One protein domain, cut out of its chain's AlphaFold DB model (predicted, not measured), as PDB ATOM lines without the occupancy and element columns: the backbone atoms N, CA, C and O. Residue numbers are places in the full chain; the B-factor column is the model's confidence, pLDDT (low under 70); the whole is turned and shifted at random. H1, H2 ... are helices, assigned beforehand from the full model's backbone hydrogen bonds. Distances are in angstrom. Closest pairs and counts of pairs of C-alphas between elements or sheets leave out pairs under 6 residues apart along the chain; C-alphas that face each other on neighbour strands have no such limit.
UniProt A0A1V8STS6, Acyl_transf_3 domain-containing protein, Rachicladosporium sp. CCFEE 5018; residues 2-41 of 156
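What this domain is: This is residues 2 to 41 of the 156 residues of the protein "Acyl_transf_3 domain-containing protein" of Rachicladosporium sp. CCFEE 5018 (UniProt A0A1V8STS6). What is the main picture? One long, straight helix, H1, makes the length, and the short helix H2 turns off at its C-terminal end in a rough L. At the other end residues 2 to 12, with no named helix, fold back in an open hook. What is the make-up and size? The printed part has 40 residues with two named helices, H1 then H2, and no named strand; the class is all helix. It is extended, a rod spanning 42 by 15 by 14 A, with a radius of gyration of the C-alphas of 14.9 A.

Where its parts are: Where is the longest helix? H1 is residues 13 to 31, from C-alpha 13 at (-24.682, 28.570, -11.659) to C-alpha 31 at (0.853, 28.496, -22.783), 27.9 A in length. Where is the other helix? H2 is residues 33 to 39, 10.1 A from first to last C-alpha, and C-alpha 39 is at (-3.439, 18.996, -29.439).

How they stand to each other: How does H2 stand to H1? They only just touch, with 3 pairs of C-alphas within 8 A, and only at the corner by their tight link of one residue. H1 touches H2 with residues 29 to 30 alone; the closest C-alphas, those of Ile 29 and Arg 36, are 5.6 A apart. Their lines stand at a steep tilt of 66 degrees, opposite ways. What of the backbones? In H1 and H2 every O i to N i+4 pair is within hydrogen-bond range.

The domain as a whole: How far does it reach? The two C-alphas farthest apart, those of Glu 9 and Thr 41, are 42.6 A apart. Is it whole and sure? The printed part has no cut. Residues 2 to 12 have pLDDT under 70, and the mean of the printed part is 82.3. What stands free? Residues 7 to 13 and residues 15 to 25 of H1 do.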
ATOM      1  N   ILE A   2     -18.116  19.355  -5.755       56.66
ATOM      2  CA  ILE A   2     -18.900  20.600  -5.760       56.66
ATOM      3  C   ILE A   2     -19.693  20.648  -4.439       56.66
ATOM      4  O   ILE A   2     -20.227  19.612  -4.045       56.66
ATOM      5  N   PRO A   3     -19.739  21.783  -3.715       67.94
ATOM      6  CA  PRO A   3     -20.516  21.908  -2.479       67.94
ATOM      7  C   PRO A   3     -22.011  21.628  -2.700       67.94
ATOM      8  O   PRO A   3     -22.595  22.144  -3.647       67.94
ATOM      9  N   GLN A   4     -22.651  20.873  -1.801       65.62
ATOM     10  CA  GLN A   4     -24.052  20.432  -1.957       65.62
ATOM     11  C   GLN A   4     -25.100  21.559  -1.939       65.62
ATOM     12  O   GLN A   4     -26.231  21.358  -2.364       65.62
ATOM     13  N   VAL A   5     -24.711  22.774  -1.543       64.06
ATOM     14  CA  VAL A   5     -25.541  23.996  -1.632       64.06
ATOM     15  C   VAL A   5     -25.974  24.303  -3.078       64.06
ATOM     16  O   VAL A   5     -26.926  25.038  -3.313       64.06
ATOM     17  N   TYR A   6     -25.286  23.718  -4.055       55.25
ATOM     18  CA  TYR A   6     -25.521  23.897  -5.481       55.25
ATOM     19  C   TYR A   6     -26.445  22.841  -6.116       55.25
ATOM     20  O   TYR A   6     -26.751  22.936  -7.305       55.25
ATOM     21  N   GLU A   7     -26.899  21.843  -5.352       58.31
ATOM     22  CA  GLU A   7     -27.812  20.790  -5.830       58.31
ATOM     23  C   GLU A   7     -29.289  21.123  -5.576       58.31
ATOM     24  O   GLU A   7     -30.173  20.587  -6.244       58.31
ATOM     25  N   THR A   8     -29.567  22.048  -4.656       59.50
ATOM     26  CA  THR A   8     -30.924  22.476  -4.317       59.50
ATOM     27  C   THR A   8     -31.374  23.638  -5.201       59.50
ATOM     28  O   THR A   8     -30.867  24.751  -5.099       59.50
ATOM     29  N   GLU A   9     -32.361  23.340  -6.046       55.94
ATOM     30  CA  GLU A   9     -33.236  24.252  -6.794       55.94
ATOM     31  C   GLU A   9     -32.617  25.086  -7.929       55.94
ATOM     32  O   GLU A   9     -31.981  26.116  -7.724       55.94
ATOM     33  N   GLY A  10     -32.894  24.658  -9.171       59.38
ATOM     34  CA  GLY A  10     -33.057  25.509 -10.367       59.38
ATOM     35  C   GLY A  10     -31.875  26.369 -10.833       59.38
ATOM     36  O   GLY A  10     -31.965  27.042 -11.859       59.38
ATOM     37  N   SER A  11     -30.762  26.373 -10.112       58.47
ATOM     38  CA  SER A  11     -29.708  27.348 -10.313       58.47
ATOM     39  C   SER A  11     -28.669  26.814 -11.299       58.47
ATOM     40  O   SER A  11     -27.832  25.975 -10.985       58.47
ATOM     41  N   ASN A  12     -28.689  27.351 -12.519       65.88
ATOM     42  CA  ASN A  12     -27.716  27.081 -13.582       65.88
ATOM     43  C   ASN A  12     -26.296  27.625 -13.291       65.88
ATOM     44  O   ASN A  12     -25.462  27.685 -14.195       65.88
ATOM     45  N   HIS A  13     -25.982  28.013 -12.050       71.94
ATOM     46  CA  HIS A  13     -24.682  28.570 -11.659       71.94
ATOM     47  C   HIS A  13     -23.517  27.624 -12.004       71.94
ATOM     48  O   HIS A  13     -22.436  28.091 -12.355       71.94
ATOM     49  N   ARG A  14     -23.730  26.298 -11.979       78.94
ATOM     50  CA  ARG A  14     -22.704  25.324 -12.384       78.94
ATOM     51  C   ARG A  14     -22.251  25.547 -13.825       78.94
ATOM     52  O   ARG A  14     -21.061  25.500 -14.107       78.94
ATOM     53  N   TRP A  15     -23.189  25.851 -14.722       80.25
ATOM     54  CA  TRP A  15     -22.908  26.083 -16.137       80.25
ATOM     55  C   TRP A  15     -22.163  27.397 -16.344       80.25
ATOM     56  O   TRP A  15     -21.252  27.453 -17.165       80.25
ATOM     57  N   PHE A  16     -22.486  28.420 -15.547       84.75
ATOM     58  CA  PHE A  16     -21.742  29.679 -15.536       84.75
ATOM     59  C   PHE A  16     -20.270  29.469 -15.149       84.75
ATOM     60  O   PHE A  16     -19.373  29.947 -15.840       84.75
ATOM     61  N   TRP A  17     -19.997  28.711 -14.084       86.62
ATOM     62  CA  TRP A  17     -18.619  28.430 -13.670       86.62
ATOM     63  C   TRP A  17     -17.886  27.489 -14.632       86.62
ATOM     64  O   TRP A  17     -16.707  27.704 -14.904       86.62
ATOM     65  N   LEU A  18     -18.575  26.494 -15.201       88.62
ATOM     66  CA  LEU A  18     -18.017  25.616 -16.236       88.62
ATOM     67  C   LEU A  18     -17.631  26.390 -17.502       88.62
ATOM     68  O   LEU A  18     -16.600  26.088 -18.097       88.62
ATOM     69  N   PHE A  19     -18.407  27.407 -17.887       90.00
ATOM     70  CA  PHE A  19     -18.078  28.281 -19.014       90.00
ATOM     71  C   PHE A  19     -16.734  28.995 -18.805       90.00
ATOM     72  O   PHE A  19     -15.856  28.927 -19.668       90.00
ATOM     73  N   TRP A  20     -16.542  29.628 -17.644       93.50
ATOM     74  CA  TRP A  20     -15.280  30.300 -17.321       93.50
ATOM     75  C   TRP A  20     -14.118  29.318 -17.169       93.50
ATOM     76  O   TRP A  20     -13.027  29.580 -17.674       93.50
ATOM     77  N   ALA A  21     -14.356  28.167 -16.536       91.81
ATOM     78  CA  ALA A  21     -13.355  27.115 -16.418       91.81
ATOM     79  C   ALA A  21     -12.882  26.632 -17.799       91.81
ATOM     80  O   ALA A  21     -11.680  26.525 -18.021       91.81
ATOM     81  N   ALA A  22     -13.799  26.417 -18.749       92.31
ATOM     82  CA  ALA A  22     -13.455  26.011 -20.110       92.31
ATOM     83  C   ALA A  22     -12.570  27.051 -20.819       92.31
ATOM     84  O   ALA A  22     -11.551  26.689 -21.404       92.31
ATOM     85  N   TRP A  23     -12.905  28.342 -20.717       94.81
ATOM     86  CA  TRP A  23     -12.097  29.426 -21.291       94.81
ATOM     87  C   TRP A  23     -10.678  29.471 -20.724       94.81
ATOM     88  O   TRP A  23      -9.707  29.543 -21.480       94.81
ATOM     89  N   ILE A  24     -10.555  29.397 -19.397       95.00
ATOM     90  CA  ILE A  24      -9.257  29.407 -18.715       95.00
ATOM     91  C   ILE A  24      -8.438  28.182 -19.130       95.00
ATOM     92  O   ILE A  24      -7.259  28.320 -19.439       95.00
ATOM     93  N   VAL A  25      -9.054  27.001 -19.219       94.00
ATOM     94  CA  VAL A  25      -8.377  25.772 -19.655       94.00
ATOM     95  C   VAL A  25      -7.841  25.903 -21.081       94.00
ATOM     96  O   VAL A  25      -6.673  25.596 -21.310       94.00
ATOM     97  N   VAL A  26      -8.640  26.405 -22.029       91.81
ATOM     98  CA  VAL A  26      -8.183  26.622 -23.416       91.81
ATOM     99  C   VAL A  26      -7.008  27.602 -23.460       91.81
ATOM    100  O   VAL A  26      -6.043  27.376 -24.192       91.81
ATOM    101  N   TYR A  27      -7.046  28.657 -22.640       94.25
ATOM    102  CA  TYR A  27      -5.931  29.593 -22.516       94.25
ATOM    103  C   TYR A  27      -4.674  28.912 -21.950       94.25
ATOM    104  O   TYR A  27      -3.602  29.012 -22.542       94.25
ATOM    105  N   CYS A  28      -4.799  28.155 -20.857       93.62
ATOM    106  CA  CYS A  28      -3.689  27.425 -20.240       93.62
ATOM    107  C   CYS A  28      -3.055  26.396 -21.188       93.62
ATOM    108  O   CYS A  28      -1.831  26.265 -21.210       93.62
ATOM    109  N   ILE A  29      -3.859  25.695 -21.997       93.00
ATOM    110  CA  ILE A  29      -3.365  24.738 -23.001       93.00
ATOM    111  C   ILE A  29      -2.412  25.423 -23.987       93.00
ATOM    112  O   ILE A  29      -1.414  24.825 -24.381       93.00
ATOM    113  N   ARG A  30      -2.682  26.680 -24.361       90.44
ATOM    114  CA  ARG A  30      -1.851  27.431 -25.311       90.44
ATOM    115  C   ARG A  30      -0.471  27.791 -24.752       90.44
ATOM    116  O   ARG A  30       0.492  27.812 -25.515       90.44
ATOM    117  N   GLU A  31      -0.384  28.064 -23.453       94.31
ATOM    118  CA  GLU A  31       0.853  28.496 -22.783       94.31
ATOM    119  C   GLU A  31       1.777  27.316 -22.424       94.31
ATOM    120  O   GLU A  31       2.996  27.466 -22.346       94.31
ATOM    121  N   ILE A  32       1.223  26.114 -22.236       94.62
ATOM    122  CA  ILE A  32       1.987  24.928 -21.833       94.62
ATOM    123  C   ILE A  32       2.394  24.111 -23.068       94.62
ATOM    124  O   ILE A  32       1.608  23.335 -23.613       94.62
ATOM    125  N   ALA A  33       3.660  24.237 -23.480       90.62
ATOM    126  CA  ALA A  33       4.179  23.684 -24.738       90.62
ATOM    127  C   ALA A  33       3.961  22.168 -24.933       90.62
ATOM    128  O   ALA A  33       3.670  21.728 -26.044       90.62
ATOM    129  N   TRP A  34       4.062  21.357 -23.874       94.12
ATOM    130  CA  TRP A  34       3.865  19.905 -23.992       94.12
ATOM    131  C   TRP A  34       2.393  19.528 -24.211       94.12
ATOM    132  O   TRP A  34       2.107  18.644 -25.013       94.12
ATOM    133  N   ILE A  35       1.456  20.227 -23.554       90.81
ATOM    134  CA  ILE A  35       0.013  20.000 -23.731       90.81
ATOM    135  C   ILE A  35      -0.396  20.463 -25.121       90.81
ATOM    136  O   ILE A  35      -1.057  19.732 -25.855       90.81
ATOM    137  N   ARG A  36       0.060  21.655 -25.510       91.06
ATOM    138  CA  ARG A  36      -0.137  22.197 -26.850       91.06
ATOM    139  C   ARG A  36       0.308  21.213 -27.935       91.06
ATOM    140  O   ARG A  36      -0.456  20.964 -28.861       91.06
ATOM    141  N   SER A  37       1.486  20.605 -27.781       91.75
ATOM    142  CA  SER A  37       2.021  19.617 -28.727       91.75
ATOM    143  C   SER A  37       1.075  18.424 -28.941       91.75
ATOM    144  O   SER A  37       0.879  17.991 -30.073       91.75
ATOM    145  N   ILE A  38       0.400  17.941 -27.887       92.19
ATOM    146  CA  ILE A  38      -0.584  16.846 -27.991       92.19
ATOM    147  C   ILE A  38      -1.783  17.261 -28.861       92.19
ATOM    148  O   ILE A  38      -2.219  16.497 -29.726       92.19
ATOM    149  N   PHE A  39      -2.300  18.478 -28.671       89.81
ATOM    150  CA  PHE A  39      -3.439  18.996 -29.439       89.81
ATOM    151  C   PHE A  39      -3.076  19.418 -30.870       89.81
ATOM    152  O   PHE A  39      -3.946  19.450 -31.738       89.81
ATOM    153  N   GLU A  40      -1.802  19.698 -31.143       92.62
ATOM    154  CA  GLU A  40      -1.301  19.999 -32.487       92.62
ATOM    155  C   GLU A  40      -0.979  18.738 -33.314       92.62
ATOM    156  O   GLU A  40      -0.597  18.851 -34.476       92.62
ATOM    157  N   THR A  41      -1.180  17.533 -32.767       95.50
ATOM    158  CA  THR A  41      -1.029  16.286 -33.534       95.50
ATOM    159  C   THR A  41      -2.068  16.165 -34.656       95.50
ATOM    160  O   THR A  41      -3.218  16.585 -34.518       95.50
TER     161      THR A  41